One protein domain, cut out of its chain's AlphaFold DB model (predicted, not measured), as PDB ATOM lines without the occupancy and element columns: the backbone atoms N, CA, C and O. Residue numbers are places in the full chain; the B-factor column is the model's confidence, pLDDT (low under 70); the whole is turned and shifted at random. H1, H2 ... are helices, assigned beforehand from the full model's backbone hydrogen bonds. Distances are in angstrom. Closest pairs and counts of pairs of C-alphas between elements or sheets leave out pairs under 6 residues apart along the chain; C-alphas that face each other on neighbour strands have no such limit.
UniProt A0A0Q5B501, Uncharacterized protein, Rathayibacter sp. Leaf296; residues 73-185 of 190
ATOM      1  N   ALA A  73       6.920  24.908 -51.269       77.69
ATOM      2  CA  ALA A  73       6.975  23.653 -52.014       77.69
ATOM      3  C   ALA A  73       7.305  23.918 -53.492       77.69
ATOM      4  O   ALA A  73       6.658  24.741 -54.145       77.69
ATOM      5  N   ALA A  74       8.299  23.212 -54.021       78.44
ATOM      6  CA  ALA A  74       8.671  23.232 -55.428       78.44
ATOM      7  C   ALA A  74       7.911  22.156 -56.236       78.44
ATOM      8  O   ALA A  74       7.330  21.234 -55.659       78.44
ATOM      9  N   PRO A  75       7.878  22.252 -57.583       77.00
ATOM     10  CA  PRO A  75       7.155  21.298 -58.435       77.00
ATOM     11  C   PRO A  75       7.640  19.846 -58.339       77.00
ATOM     12  O   PRO A  75       6.904  18.931 -58.699       77.00
ATOM     13  N   ASP A  76       8.875  19.641 -57.889       78.19
ATOM     14  CA  ASP A  76       9.486  18.336 -57.631       78.19
ATOM     15  C   ASP A  76       9.154  17.780 -56.233       78.19
ATOM     16  O   ASP A  76       9.584  16.681 -55.894       78.19
ATOM     17  N   GLY A  77       8.369  18.513 -55.436       83.75
ATOM     18  CA  GLY A  77       8.009  18.155 -54.067       83.75
ATOM     19  C   GLY A  77       9.046  18.566 -53.021       83.75
ATOM     20  O   GLY A  77       8.775  18.414 -51.831       83.75
ATOM     21  N   ALA A  78      10.192  19.121 -53.427       90.69
ATOM     22  CA  ALA A  78      11.181  19.627 -52.486       90.69
ATOM     23  C   ALA A  78      10.643  20.858 -51.742       90.69
ATOM     24  O   ALA A  78       9.869  21.658 -52.278       90.69
ATOM     25  N   ARG A  79      11.063  21.015 -50.487       90.75
ATOM     26  CA  ARG A  79      10.708  22.156 -49.640       90.75
ATOM     27  C   ARG A  79      11.905  23.087 -49.511       90.75
ATOM     28  O   ARG A  79      13.038  22.624 -49.415       90.75
ATOM     29  N   TYR A  80      11.646  24.389 -49.484       90.44
ATOM     30  CA  TYR A  80      12.670  25.415 -49.319       90.44
ATOM     31  C   TYR A  80      12.272  26.417 -48.242       90.44
ATOM     32  O   TYR A  80      11.090  26.741 -48.099       90.44
ATOM     33  N   ASP A  81      13.253  26.909 -47.492       88.25
ATOM     34  CA  ASP A  81      13.053  28.006 -46.545       88.25
ATOM     35  C   ASP A  81      12.991  29.378 -47.250       88.25
ATOM     36  O   ASP A  81      13.075  29.478 -48.478       88.25
ATOM     37  N   GLN A  82      12.852  30.462 -46.478       87.50
ATOM     38  CA  GLN A  82      12.776  31.816 -47.039       87.50
ATOM     39  C   GLN A  82      14.065  32.297 -47.727       87.50
ATOM     40  O   GLN A  82      14.034  33.313 -48.424       87.50
ATOM     41  N   TRP A  83      15.191  31.608 -47.532       88.81
ATOM     42  CA  TRP A  83      16.474  31.911 -48.166       88.81
ATOM     43  C   TRP A  83      16.742  31.022 -49.387       88.81
ATOM     44  O   TRP A  83      17.791  31.145 -50.019       88.81
ATOM     45  N   GLY A  84      15.793  30.155 -49.752       88.94
ATOM     46  CA  GLY A  84      15.940  29.217 -50.860       88.94
ATOM     47  C   GLY A  84      16.839  28.024 -50.532       88.94
ATOM     48  O   GLY A  84      17.295  27.348 -51.452       88.94
ATOM     49  N   VAL A  85      17.100  27.749 -49.249       90.44
ATOM     50  CA  VAL A  85      17.835  26.557 -48.806       90.44
ATOM     51  C   VAL A  85      16.879  25.378 -48.751       90.44
ATOM     52  O   VAL A  85      15.742  25.506 -48.292       90.44
ATOM     53  N   ARG A  86      17.341  24.210 -49.204       92.00
ATOM     54  CA  ARG A  86      16.535  22.992 -49.200       92.00
ATOM     55  C   ARG A  86      16.271  22.490 -47.777       92.00
ATOM     56  O   ARG A  86      17.168  22.431 -46.938       92.00
ATOM     57  N   LEU A  87      15.025  22.098 -47.540       93.25
ATOM     58  CA  LEU A  87      14.529  21.459 -46.330       93.25
ATOM     59  C   LEU A  87      14.259  19.985 -46.630       93.25
ATOM     60  O   LEU A  87      13.420  19.665 -47.470       93.25
ATOM     61  N   TYR A  88      14.975  19.114 -45.929       94.81
ATOM     62  CA  TYR A  88      14.869  17.662 -46.038       94.81
ATOM     63  C   TYR A  88      13.927  17.127 -44.959       94.81
ATOM     64  O   TYR A  88      13.965  17.627 -43.835       94.81
ATOM     65  N   GLY A  89      13.112  16.120 -45.268       94.12
ATOM     66  CA  GLY A  89      12.236  15.458 -44.294       94.12
ATOM     67  C   GLY A  89      11.984  13.985 -44.611       94.12
ATOM     68  O   GLY A  89      12.740  13.364 -45.351       94.12
ATOM     69  N   ASP A  90      10.905  13.433 -44.060       94.62
ATOM     70  CA  ASP A  90      10.496  12.027 -44.206       94.62
ATOM     71  C   ASP A  90      10.214  11.611 -45.662       94.62
ATOM     72  O   ASP A  90      10.441  10.467 -46.051       94.62
ATOM     73  N   ALA A  91       9.752  12.553 -46.484       93.06
ATOM     74  CA  ALA A  91       9.459  12.317 -47.894       93.06
ATOM     75  C   ALA A  91      10.715  12.219 -48.786       93.06
ATOM     76  O   ALA A  91      10.617  11.783 -49.936       93.06
ATOM     77  N   ASP A  92      11.886  12.634 -48.294       94.38
ATOM     78  CA  ASP A  92      13.141  12.597 -49.042       94.38
ATOM     79  C   ASP A  92      13.886  11.270 -48.809       94.38
ATOM     80  O   ASP A  92      13.924  10.727 -47.709       94.38
ATOM     81  N   ALA A  93      14.544  10.748 -49.846       91.88
ATOM     82  CA  ALA A  93      15.400   9.568 -49.713       91.88
ATOM     83  C   ALA A  93      16.850   9.978 -49.429       91.88
ATOM     84  O   ALA A  93      17.393  10.803 -50.156       91.88
ATOM     85  N   ALA A  94      17.541   9.317 -48.494       91.38
ATOM     86  CA  ALA A  94      18.955   9.593 -48.191       91.38
ATOM     87  C   ALA A  94      19.895   9.537 -49.419       91.38
ATOM     88  O   ALA A  94      20.936  10.191 -49.450       91.38
ATOM     89  N   ALA A  95      19.515   8.808 -50.473       92.38
ATOM     90  CA  ALA A  95      20.258   8.737 -51.732       92.38
ATOM     91  C   ALA A  95      20.318  10.065 -52.518       92.38
ATOM     92  O   ALA A  95      21.128  10.177 -53.433       92.38
ATOM     93  N   VAL A  96      19.476  11.052 -52.191       93.75
ATOM     94  CA  VAL A  96      19.495  12.385 -52.826       93.75
ATOM     95  C   VAL A  96      20.533  13.326 -52.208       93.75
ATOM     96  O   VAL A  96      20.658  14.462 -52.656       93.75
ATOM     97  N   ILE A  97      21.229  12.888 -51.154       96.62
ATOM     98  CA  ILE A  97      22.206  13.698 -50.430       96.62
ATOM     99  C   ILE A  97      23.561  13.610 -51.125       96.62
ATOM    100  O   ILE A  97      24.187  12.549 -51.185       96.62
ATOM    101  N   GLU A  98      24.041  14.753 -51.605       96.75
ATOM    102  CA  GLU A  98      25.384  14.892 -52.155       96.75
ATOM    103  C   GLU A  98      26.334  15.427 -51.078       96.75
ATOM    104  O   GLU A  98      26.216  16.562 -50.615       96.75
ATOM    105  N   PHE A  99      27.296  14.600 -50.667       97.06
ATOM    106  CA  PHE A  99      28.320  15.006 -49.706       97.06
ATOM    107  C   PHE A  99      29.442  15.781 -50.417       97.06
ATOM    108  O   PHE A  99      29.973  15.286 -51.419       97.06
ATOM    109  N   PRO A 100      29.860  16.956 -49.905       97.62
ATOM    110  CA  PRO A 100      31.004  17.686 -50.432       97.62
ATOM    111  C   PRO A 100      32.258  16.814 -50.527       97.62
ATOM    112  O   PRO A 100      32.639  16.156 -49.563       97.62
ATOM    113  N   ALA A 101      32.968  16.890 -51.656       97.44
ATOM    114  CA  ALA A 101      34.205  16.130 -51.876       97.44
ATOM    115  C   ALA A 101      35.336  16.463 -50.879       97.44
ATOM    116  O   ALA A 101      36.321  15.731 -50.803       97.44
ATOM    117  N   ALA A 102      35.213  17.575 -50.147       96.94
ATOM    118  CA  ALA A 102      36.137  17.965 -49.087       96.94
ATOM    119  C   ALA A 102      35.974  17.129 -47.804       96.94
ATOM    120  O   ALA A 102      36.941  17.010 -47.057       96.94
ATOM    121  N   LEU A 103      34.794  16.541 -47.564       96.50
ATOM    122  CA  LEU A 103      34.566  15.653 -46.425       96.50
ATOM    123  C   LEU A 103      35.227  14.300 -46.699       96.50
ATOM    124  O   LEU A 103      34.894  13.615 -47.669       96.50
ATOM    125  N   VAL A 104      36.154  13.898 -45.833       96.75
ATOM    126  CA  VAL A 104      36.923  12.654 -45.977       96.75
ATOM    127  C   VAL A 104      37.134  11.972 -44.627       96.75
ATOM    128  O   VAL A 104      37.062  12.612 -43.582       96.75
ATOM    129  N   GLY A 105      37.421  10.666 -44.653       96.94
ATOM    130  CA  GLY A 105      37.697   9.878 -43.446       96.94
ATOM    131  C   GLY A 105      36.579   9.981 -42.405       96.94
ATOM    132  O   GLY A 105      35.401   9.987 -42.761       96.94
ATOM    133  N   ASP A 106      36.969  10.114 -41.139       96.56
ATOM    134  CA  ASP A 106      36.067  10.177 -39.985       96.56
ATOM    135  C   ASP A 106      35.039  11.315 -40.086       96.56
ATOM    136  O   ASP A 106      33.910  11.172 -39.624       96.56
ATOM    137  N   GLU A 107      35.386  12.438 -40.726       95.81
ATOM    138  CA  GLU A 107      34.451  13.551 -40.923       95.81
ATOM    139  C   GLU A 107      33.302  13.152 -41.859       95.81
ATOM    140  O   GLU A 107      32.135  13.427 -41.578       95.81
ATOM    141  N   LEU A 108      33.610  12.445 -42.952       96.56
ATOM    142  CA  LEU A 108      32.591  11.933 -43.866       96.56
ATOM    143  C   LEU A 108      31.719  10.868 -43.189       96.56
ATOM    144  O   LEU A 108      30.507  10.857 -43.398       96.56
ATOM    145  N   GLU A 109      32.311   9.977 -42.393       96.38
ATOM    146  CA  GLU A 109      31.565   8.956 -41.647       96.38
ATOM    147  C   GLU A 109      30.634   9.586 -40.606       96.38
ATOM    148  O   GLU A 109      29.456   9.231 -40.542       96.38
ATOM    149  N   HIS A 110      31.122  10.585 -39.866       94.81
ATOM    150  CA  HIS A 110      30.315  11.361 -38.931       94.81
ATOM    151  C   HIS A 110      29.150  12.057 -39.643       94.81
ATOM    152  O   HIS A 110      28.012  11.968 -39.191       94.81
ATOM    153  N   MET A 111      29.401  12.713 -40.781       96.31
ATOM    154  CA  MET A 111      28.348  13.405 -41.531       96.31
ATOM    155  C   MET A 111      27.314  12.437 -42.112       96.31
ATOM    156  O   MET A 111      26.129  12.757 -42.110       96.31
ATOM    157  N   ARG A 112      27.723  11.244 -42.560       96.44
ATOM    158  CA  ARG A 112      26.788  10.186 -42.981       96.44
ATOM    159  C   ARG A 112      25.912   9.729 -41.822       96.44
ATOM    160  O   ARG A 112      24.697   9.718 -41.963       96.44
ATOM    161  N   SER A 113      26.523   9.426 -40.676       95.81
ATOM    162  CA  SER A 113      25.788   9.022 -39.476       95.81
ATOM    163  C   SER A 113      24.816  10.109 -39.011       95.81
ATOM    164  O   SER A 113      23.675   9.800 -38.681       95.81
ATOM    165  N   TRP A 114      25.228  11.380 -39.046       95.12
ATOM    166  CA  TRP A 114      24.347  12.499 -38.727       95.12
ATOM    167  C   TRP A 114      23.169  12.584 -39.704       95.12
ATOM    168  O   TRP A 114      22.031  12.654 -39.257       95.12
ATOM    169  N   VAL A 115      23.401  12.514 -41.020       96.81
ATOM    170  CA  VAL A 115      22.316  12.528 -42.020       96.81
ATOM    171  C   VAL A 115      21.339  11.367 -41.805       96.81
ATOM    172  O   VAL A 115      20.130  11.593 -41.807       96.81
ATOM    173  N   ASP A 116      21.840  10.153 -41.565       96.69
ATOM    174  CA  ASP A 116      21.001   8.982 -41.286       96.69
ATOM    175  C   ASP A 116      20.138   9.200 -40.033       96.69
ATOM    176  O   ASP A 116      18.930   8.958 -40.053       96.69
ATOM    177  N   MET A 117      20.731   9.735 -38.961       96.44
ATOM    178  CA  MET A 117      20.011  10.095 -37.738       96.44
ATOM    179  C   MET A 117      18.889  11.101 -38.018       96.44
ATOM    180  O   MET A 117      17.773  10.925 -37.536       96.44
ATOM    181  N   GLN A 118      19.153  12.138 -38.816       96.75
ATOM    182  CA  GLN A 118      18.158  13.161 -39.143       96.75
ATOM    183  C   GLN A 118      16.947  12.588 -39.893       96.75
ATOM    184  O   GLN A 118      15.817  12.980 -39.598       96.75
ATOM    185  N   PHE A 119      17.159  11.647 -40.819       97.12
ATOM    186  CA  PHE A 119      16.067  10.961 -41.517       97.12
ATOM    187  C   PHE A 119      15.240  10.074 -40.583       97.12
ATOM    188  O   PHE A 119      14.014  10.133 -40.625       97.12
ATOM    189  N   LEU A 120      15.891   9.318 -39.696       97.25
ATOM    190  CA  LEU A 120      15.196   8.500 -38.696       97.25
ATOM    191  C   LEU A 120      14.368   9.359 -37.726       97.25
ATOM    192  O   LEU A 120      13.257   8.991 -37.347       97.25
ATOM    193  N   VAL A 121      14.879  10.535 -37.344       97.06
ATOM    194  CA  VAL A 121      14.122  11.500 -36.536       97.06
ATOM    195  C   VAL A 121      12.931  12.056 -37.319       97.06
ATOM    196  O   VAL A 121      11.843  12.156 -36.754       97.06
ATOM    197  N   ALA A 122      13.101  12.383 -38.605       96.62
ATOM    198  CA  ALA A 122      12.010  12.865 -39.454       96.62
ATOM    199  C   ALA A 122      10.881  11.830 -39.598       96.62
ATOM    200  O   ALA A 122       9.705  12.183 -39.490       96.62
ATOM    201  N   GLU A 123      11.236  10.554 -39.773       97.31
ATOM    202  CA  GLU A 123      10.286   9.437 -39.806       97.31
ATOM    203  C   GLU A 123       9.519   9.326 -38.479       97.31
ATOM    204  O   GLU A 123       8.292   9.410 -38.474       97.31
ATOM    205  N   CYS A 124      10.220   9.263 -37.340       97.94
ATOM    206  CA  CYS A 124       9.589   9.193 -36.014       97.94
ATOM    207  C   CYS A 124       8.655  10.382 -35.726       97.94
ATOM    208  O   CYS A 124       7.563  10.221 -35.171       97.94
ATOM    209  N   MET A 125       9.071  11.592 -36.106       97.75
ATOM    210  CA  MET A 125       8.259  12.798 -35.941       97.75
ATOM    211  C   MET A 125       6.981  12.721 -36.779       97.75
ATOM    212  O   MET A 125       5.898  13.015 -36.269       97.75
ATOM    213  N   THR A 126       7.089  12.233 -38.017       96.81
ATOM    214  CA  THR A 126       5.943  12.028 -38.911       96.81
ATOM    215  C   THR A 126       4.979  10.982 -38.355       96.81
ATOM    216  O   THR A 126       3.770  11.221 -38.319       96.81
ATOM    217  N   GLU A 127       5.487   9.860 -37.837       97.25
ATOM    218  CA  GLU A 127       4.681   8.843 -37.143       97.25
ATOM    219  C   GLU A 127       3.975   9.405 -35.899       97.25
ATOM    220  O   GLU A 127       2.851   9.010 -35.579       97.25
ATOM    221  N   SER A 128       4.602  10.376 -35.233       96.06
ATOM    222  CA  SER A 128       4.041  11.108 -34.091       96.06
ATOM    223  C   SER A 128       3.075  12.232 -34.498       96.06
ATOM    224  O   SER A 128       2.517  12.906 -33.633       96.06
ATOM    225  N   GLY A 129       2.843  12.436 -35.799       96.56
ATOM    226  CA  GLY A 129       1.919  13.440 -36.330       96.56
ATOM    227  C   GLY A 129       2.483  14.860 -36.393       96.56
ATOM    228  O   GLY A 129       1.710  15.821 -36.440       96.56
ATOM    229  N   HIS A 130       3.808  15.011 -36.387       95.88
ATOM    230  CA  HIS A 130       4.496  16.297 -36.437       95.88
ATOM    231  C   HIS A 130       5.421  16.387 -37.652       95.88
ATOM    232  O   HIS A 130       6.198  15.477 -37.918       95.88
ATOM    233  N   ASP A 131       5.370  17.511 -38.370       92.44
ATOM    234  CA  ASP A 131       6.335  17.784 -39.435       92.44
ATOM    235  C   ASP A 131       7.708  18.087 -38.825       92.44
ATOM    236  O   ASP A 131       7.824  18.861 -37.868       92.44
ATOM    237  N   TYR A 132       8.750  17.480 -39.381       93.44
ATOM    238  CA  TYR A 132      10.134  17.751 -39.023       93.44
ATOM    239  C   TYR A 132      10.959  17.872 -40.292       93.44
ATOM    240  O   TYR A 132      10.964  16.981 -41.142       93.44
ATOM    241  N   THR A 133      11.692  18.978 -40.392       94.06
ATOM    242  CA  THR A 133      12.638  19.192 -41.478       94.06
ATOM    243  C   THR A 133      14.003  19.586 -40.950       94.06
ATOM    244  O   THR A 133      14.139  20.178 -39.876       94.06
ATOM    245  N   PHE A 134      15.032  19.271 -41.724       93.75
ATOM    246  CA  PHE A 134      16.406  19.633 -41.418       93.75
ATOM    247  C   PHE A 134      17.119  20.203 -42.642       93.75
ATOM    248  O   PHE A 134      16.695  20.032 -43.783       93.75
ATOM    249  N   GLN A 135      18.222  20.905 -42.381       94.19
ATOM    250  CA  GLN A 135      19.104  21.463 -43.404       94.19
ATOM    251  C   GLN A 135      20.492  20.865 -43.252       94.19
ATOM    252  O   GLN A 135      21.051  20.867 -42.144       94.19
ATOM    253  N   LEU A 136      21.066  20.435 -44.372       94.00
ATOM    254  CA  LEU A 136      22.449  19.986 -44.430       94.00
ATOM    255  C   LEU A 136      23.386  21.150 -44.089       94.00
ATOM    256  O   LEU A 136      23.219  22.237 -44.644       94.00
ATOM    257  N   PRO A 137      24.370  20.966 -43.193       91.94
ATOM    258  CA  PRO A 137      25.194  22.068 -42.701       91.94
ATOM    259  C   PRO A 137      25.985  22.785 -43.806       91.94
ATOM    260  O   PRO A 137      26.224  23.982 -43.685       91.94
ATOM    261  N   TRP A 138      26.339  22.095 -44.895       93.06
ATOM    262  CA  TRP A 138      27.036  22.676 -46.051       93.06
ATOM    263  C   TRP A 138      26.122  23.375 -47.071       93.06
ATOM    264  O   TRP A 138      26.634  24.014 -47.986       93.06
ATOM    265  N   GLU A 139      24.798  23.272 -46.935       92.94
ATOM    266  CA  GLU A 139      23.825  23.941 -47.817       92.94
ATOM    267  C   GLU A 139      23.177  25.166 -47.165       92.94
ATOM    268  O   GLU A 139      22.450  25.905 -47.829       92.94
ATOM    269  N   ARG A 140      23.421  25.396 -45.868       90.12
ATOM    270  CA  ARG A 140      22.787  26.487 -45.121       90.12
ATOM    271  C   ARG A 140      23.195  27.848 -45.671       90.12
ATOM    272  O   ARG A 140      24.364  28.105 -45.960       90.12
ATOM    273  N   SER A 141      22.219  28.746 -45.732       88.69
ATOM    274  CA  SER A 141      22.471  30.163 -45.967       88.69
ATOM    275  C   SER A 141      23.241  30.744 -44.767       88.69
ATOM    276  O   SER A 141      22.971  30.356 -43.627       88.69
ATOM    277  N   PRO A 142      24.174  31.689 -44.982       86.62
ATOM    278  CA  PRO A 142      24.829  32.423 -43.895       86.62
ATOM    279  C   PRO A 142      23.853  33.155 -42.961       86.62
ATOM    280  O   PRO A 142      24.186  33.443 -41.813       86.62
ATOM    281  N   GLU A 143      22.661  33.474 -43.463       86.19
ATOM    282  CA  GLU A 143      21.563  34.116 -42.746       86.19
ATOM    283  C   GLU A 143      20.678  33.116 -41.975       86.19
ATOM    284  O   GLU A 143      19.918  33.525 -41.096       86.19
ATOM    285  N   SER A 144      20.787  31.814 -42.266       77.81
ATOM    286  CA  SER A 144      20.078  30.754 -41.548       77.81
ATOM    287  C   SER A 144      20.820  30.385 -40.262       77.81
ATOM    288  O   SER A 144      21.932  29.855 -40.273       77.81
ATOM    289  N   HIS A 145      20.178  30.621 -39.117       66.06
ATOM    290  CA  HIS A 145      20.704  30.234 -37.804       66.06
ATOM    291  C   HIS A 145      20.425  28.764 -37.430       66.06
ATOM    292  O   HIS A 145      20.716  28.355 -36.306       66.06
ATOM    293  N   GLY A 146      19.889  27.956 -38.349       64.75
ATOM    294  CA  GLY A 146      19.599  26.538 -38.130       64.75
ATOM    295  C   GLY A 146      18.281  26.097 -38.761       64.75
ATOM    296  O   GLY A 146      17.500  26.913 -39.244       64.75
ATOM    297  N   SER A 147      18.031  24.786 -38.738       65.12
ATOM    298  CA  SER A 147      16.731  24.218 -39.104       65.12
ATOM    299  C   SER A 147      15.632  24.825 -38.231       65.12
ATOM    300  O   SER A 147      15.870  25.065 -37.046       65.12
ATOM    301  N   GLY A 148      14.448  25.055 -38.804       68.75
ATOM    302  CA  GLY A 148      13.264  25.555 -38.101       68.75
ATOM    303  C   GLY A 148      12.796  24.579 -37.027       68.75
ATOM    304  O   GLY A 148      11.852  23.825 -37.236       68.75
ATOM    305  N   LEU A 149      13.497  24.564 -35.892       81.44
ATOM    306  CA  LEU A 149      13.148  23.745 -34.744       81.44
ATOM    307  C   LEU A 149      11.717  24.085 -34.309       81.44
ATOM    308  O   LEU A 149      11.318  25.257 -34.388       81.44
ATOM    309  N   PRO A 150      10.958  23.088 -33.823       86.12
ATOM    310  CA  PRO A 150       9.664  23.339 -33.216       86.12
ATOM    311  C   PRO A 150       9.757  24.372 -32.088       86.12
ATOM    312  O   PRO A 150      10.795  24.513 -31.438       86.12
ATOM    313  N   GLU A 151       8.656  25.066 -31.817       86.62
ATOM    314  CA  GLU A 151       8.573  25.976 -30.675       86.62
ATOM    315  C   GLU A 151       8.857  25.230 -29.364       86.62
ATOM    316  O   GLU A 151       8.203  24.233 -29.046       86.62
ATOM    317  N   ALA A 152       9.825  25.733 -28.592       87.88
ATOM    318  CA  ALA A 152      10.246  25.111 -27.346       87.88
ATOM    319  C   ALA A 152       9.079  24.941 -26.358       87.88
ATOM    320  O   ALA A 152       8.355  25.889 -26.062       87.88
ATOM    321  N   GLY A 153       8.918  23.726 -25.830       86.69
ATOM    322  CA  GLY A 153       7.833  23.368 -24.908       86.69
ATOM    323  C   GLY A 153       6.481  23.066 -25.570       86.69
ATOM    324  O   GLY A 153       5.556  22.647 -24.876       86.69
ATOM    325  N   GLY A 154       6.349  23.234 -26.890       92.06
ATOM    326  CA  GLY A 154       5.170  22.804 -27.645       92.06
ATOM    327  C   GLY A 154       5.100  21.285 -27.846       92.06
ATOM    328  O   GLY A 154       6.063  20.561 -27.598       92.06
ATOM    329  N   ALA A 155       3.970  20.785 -28.361       94.75
ATOM    330  CA  ALA A 155       3.767  19.346 -28.592       94.75
ATOM    331  C   ALA A 155       4.836  18.732 -29.518       94.75
ATOM    332  O   ALA A 155       5.406  17.699 -29.190       94.75
ATOM    333  N   ALA A 156       5.172  19.414 -30.618       94.12
ATOM    334  CA  ALA A 156       6.222  18.967 -31.534       94.12
ATOM    335  C   ALA A 156       7.624  19.009 -30.895       94.12
ATOM    336  O   ALA A 156       8.462  18.166 -31.196       94.12
ATOM    337  N   TRP A 157       7.885  19.948 -29.979       93.75
ATOM    338  CA  TRP A 157       9.139  19.970 -29.223       93.75
ATOM    339  C   TRP A 157       9.239  18.790 -28.260       93.75
ATOM    340  O   TRP A 157      10.278  18.142 -28.200       93.75
ATOM    341  N   ILE A 158       8.157  18.484 -27.543       95.06
ATOM    342  CA  ILE A 158       8.092  17.333 -26.635       95.06
ATOM    343  C   ILE A 158       8.190  16.021 -27.420       95.06
ATOM    344  O   ILE A 158       8.864  15.099 -26.982       95.06
ATOM    345  N   ALA A 159       7.583  15.928 -28.604       96.44
ATOM    346  CA  ALA A 159       7.766  14.769 -29.473       96.44
ATOM    347  C   ALA A 159       9.231  14.619 -29.916       96.44
ATOM    348  O   ALA A 159       9.765  13.514 -29.900       96.44
ATOM    349  N   LEU A 160       9.901  15.725 -30.255       95.50
ATOM    350  CA  LEU A 160      11.284  15.708 -30.724       95.50
ATOM    351  C   LEU A 160      12.285  15.375 -29.611       95.50
ATOM    352  O   LEU A 160      13.116  14.488 -29.791       95.50
ATOM    353  N   TYR A 161      12.213  16.083 -28.484       93.56
ATOM    354  CA  TYR A 161      13.225  16.053 -27.421       93.56
ATOM    355  C   TYR A 161      12.754  15.418 -26.116       93.56
ATOM    356  O   TYR A 161      13.566  15.203 -25.217       93.56
ATOM    357  N   GLY A 162      11.467  15.103 -26.003       92.62
ATOM    358  CA  GLY A 162      10.890  14.556 -24.787       92.62
ATOM    359  C   GLY A 162      10.442  15.604 -23.774       92.62
ATOM    360  O   GLY A 162      10.480  16.813 -24.015       92.62
ATOM    361  N   ASP A 163       9.995  15.109 -22.622       85.38
ATOM    362  CA  ASP A 163       9.561  15.911 -21.473       85.38
ATOM    363  C   ASP A 163      10.576  15.908 -20.318       85.38
ATOM    364  O   ASP A 163      10.323  16.482 -19.256       85.38
ATOM    365  N   ASP A 164      11.726  15.258 -20.518       68.69
ATOM    366  CA  ASP A 164      12.676  14.984 -19.449       68.69
ATOM    367  C   ASP A 164      13.637  16.159 -19.230       68.69
ATOM    368  O   ASP A 164      14.691  16.268 -19.854       68.69
ATOM    369  N   ALA A 165      13.242  17.077 -18.346       63.25
ATOM    370  CA  ALA A 165      14.081  18.197 -17.923       63.25
ATOM    371  C   ALA A 165      14.870  17.910 -16.629       63.25
ATOM    372  O   ALA A 165      15.859  18.590 -16.362       63.25
ATOM    373  N   ASP A 166      14.461  16.907 -15.840       66.75
ATOM    374  CA  ASP A 166      14.926  16.717 -14.462       66.75
ATOM    375  C   ASP A 166      15.200  15.233 -14.140       66.75
ATOM    376  O   ASP A 166      14.306  14.486 -13.743       66.75
ATOM    377  N   GLY A 167      16.460  14.798 -14.246       71.94
ATOM    378  CA  GLY A 167      16.875  13.449 -13.842       71.94
ATOM    379  C   GLY A 167      18.104  12.918 -14.586       71.94
ATOM    380  O   GLY A 167      18.697  13.627 -15.398       71.94
ATOM    381  N   PRO A 168      18.537  11.676 -14.293       83.19
ATOM    382  CA  PRO A 168      19.463  10.949 -15.156       83.19
ATOM    383  C   PRO A 168      18.861  10.780 -16.555       83.19
ATOM    384  O   PRO A 168      17.664  10.545 -16.666       83.19
ATOM    385  N   TYR A 169      19.691  10.856 -17.597       82.69
ATOM    386  CA  TYR A 169      19.243  10.667 -18.979       82.69
ATOM    387  C   TYR A 169      18.528   9.319 -19.165       82.69
ATOM    388  O   TYR A 169      19.098   8.265 -18.872       82.69
ATOM    389  N   ASP A 170      17.302   9.369 -19.690       88.88
ATOM    390  CA  ASP A 170      16.501   8.217 -20.096       88.88
ATOM    391  C   ASP A 170      16.045   8.410 -21.549       88.88
ATOM    392  O   ASP A 170      15.190   9.242 -21.857       88.88
ATOM    393  N   TRP A 171      16.610   7.616 -22.461       89.94
ATOM    394  CA  TRP A 171      16.291   7.699 -23.886       89.94
ATOM    395  C   TRP A 171      14.808   7.438 -24.179       89.94
ATOM    396  O   TRP A 171      14.293   7.942 -25.175       89.94
ATOM    397  N   THR A 172      14.103   6.695 -23.314       90.12
ATOM    398  CA  THR A 172      12.670   6.405 -23.482       90.12
ATOM    399  C   THR A 172      11.793   7.631 -23.239       90.12
ATOM    400  O   THR A 172      10.644   7.667 -23.679       90.12
ATOM    401  N   ARG A 173      12.340   8.646 -22.561       91.81
ATOM    402  CA  ARG A 173      11.677   9.913 -22.244       91.81
ATOM    403  C   ARG A 173      12.218  11.093 -23.042       91.81
ATOM    404  O   ARG A 173      11.653  12.174 -22.946       91.81
ATOM    405  N   ALA A 174      13.256  10.886 -23.854       92.38
ATOM    406  CA  ALA A 174      13.947  11.913 -24.637       92.38
ATOM    407  C   ALA A 174      13.399  12.078 -26.077       92.38
ATOM    408  O   ALA A 174      14.106  12.533 -26.981       92.38
ATOM    409  N   GLY A 175      12.133  11.700 -26.296       94.88
ATOM    410  CA  GLY A 175      11.429  11.865 -27.570       94.88
ATOM    411  C   GLY A 175      12.043  11.077 -28.733       94.88
ATOM    412  O   GLY A 175      12.816  10.133 -28.546       94.88
ATOM    413  N   CYS A 176      11.698  11.479 -29.955       96.81
ATOM    414  CA  CYS A 176      12.209  10.886 -31.186       96.81
ATOM    415  C   CYS A 176      13.733  10.961 -31.278       96.81
ATOM    416  O   CYS A 176      14.371   9.983 -31.665       96.81
ATOM    417  N   HIS A 177      14.334  12.087 -30.889       94.81
ATOM    418  CA  HIS A 177      15.783  12.247 -30.927       94.81
ATOM    419  C   HIS A 177      16.479  11.235 -30.007       94.81
ATOM    420  O   HIS A 177      17.383  10.526 -30.443       94.81
ATOM    421  N   GLY A 178      16.040  11.123 -28.749       93.94
ATOM    422  CA  GLY A 178      16.619  10.179 -27.794       93.94
ATOM    423  C   GLY A 178      16.443   8.720 -28.204       93.94
ATOM    424  O   GLY A 178      17.400   7.945 -28.138       93.94
ATOM    425  N   ALA A 179      15.253   8.355 -28.690       94.69
ATOM    426  CA  ALA A 179      14.972   7.007 -29.178       94.69
ATOM    427  C   ALA A 179      15.862   6.619 -30.369       94.69
ATOM    428  O   ALA A 179      16.426   5.524 -30.380       94.69
ATOM    429  N   VAL A 180      16.039   7.521 -31.340       96.31
ATOM    430  CA  VAL A 180      16.910   7.289 -32.502       96.31
ATOM    431  C   VAL A 180      18.375   7.193 -32.080       96.31
ATOM    432  O   VAL A 180      19.053   6.242 -32.460       96.31
ATOM    433  N   VAL A 181      18.859   8.121 -31.250       93.19
ATOM    434  CA  VAL A 181      20.241   8.101 -30.740       93.19
ATOM    435  C   VAL A 181      20.539   6.789 -30.011       93.19
ATOM    436  O   VAL A 181      21.581   6.180 -30.253       93.19
ATOM    437  N   HIS A 182      19.617   6.311 -29.171       93.75
ATOM    438  CA  HIS A 182      19.754   5.018 -28.506       93.75
ATOM    439  C   HIS A 182      19.752   3.848 -29.499       93.75
ATOM    440  O   HIS A 182      20.624   2.984 -29.428       93.75
ATOM    441  N   ALA A 183      18.822   3.828 -30.460       94.00
ATOM    442  CA  ALA A 183      18.740   2.771 -31.470       94.00
ATOM    443  C   ALA A 183      20.003   2.682 -32.345       94.00
ATOM    444  O   ALA A 183      20.400   1.590 -32.754       94.00
ATOM    445  N   MET A 184      20.654   3.819 -32.599       93.25
ATOM    446  CA  MET A 184      21.928   3.898 -33.315       93.25
ATOM    447  C   MET A 184      23.143   3.532 -32.446       93.25
ATOM    448  O   MET A 184      24.238   3.381 -32.982       93.25
ATOM    449  N   GLY A 185      22.971   3.363 -31.129       90.88
ATOM    450  CA  GLY A 185      24.056   3.075 -30.184       90.88
ATOM    451  C   GLY A 185      24.914   4.293 -29.824       90.88
ATOM    452  O   GLY A 185      26.066   4.128 -29.429       90.88
TER     453      GLY A 185
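Overview. This is residues 73 to 185 of the 190 residues of an uncharacterized protein of Rathayibacter sp. Leaf296 (UniProt A0A0Q5B501). There is little regular structure here: one long helix, H1, has two short helices, H2 and H3, packed on its later part, with long unnamed stretches before and between them. The 113 printed residues hold three named helices, H1, H2, H3 in chain order, and no named strand; the class is all helix, with 39 residues in named elements. The whole is compact, radius of gyration of the C-alphas 14.9 A, spanning 41 by 34 by 25 A.

Arrangement. Residues 79 to 80 pair briefly with 86 to 87, antiparallel. H1, residues 105 to 127, and H2, residues 155 to 161, form a helical hairpin at a shallow tilt of 30 degrees; they touch, closest C-alphas Met 125 and Leu 160, 6.7 A, H1 with residues 121 to 125 alone. H3, residues 175 to 183, touches H1's residues 117 to 125 alone, opposite ways at a steep tilt of 47 degrees, closest C-alphas Val 121 and Cys 176, 5.7 A. H2 and H3 touch, the same way at a shallow 26 degrees, closest C-alphas Tyr 161 and Gly 175, 4.6 A. In H1, H2 and H3 every O i to N i+4 pair is within hydrogen-bond range.

Along the chain. H1 runs 33.6 A from C-alpha 105 at (37.697, 9.878, -43.446); H2 spans 10.1 A; H3 spans 12.3 A to C-alpha 183 at (18.740, 2.771, -31.470).

Size, cuts and confidence. The C-alphas of Pro 75 and Gly 167 are farthest apart, 46.3 A. The printed part has no cut; both links are long, 27 and 13 residues. Residues 145 to 148 and 164 to 166 have pLDDT under 70.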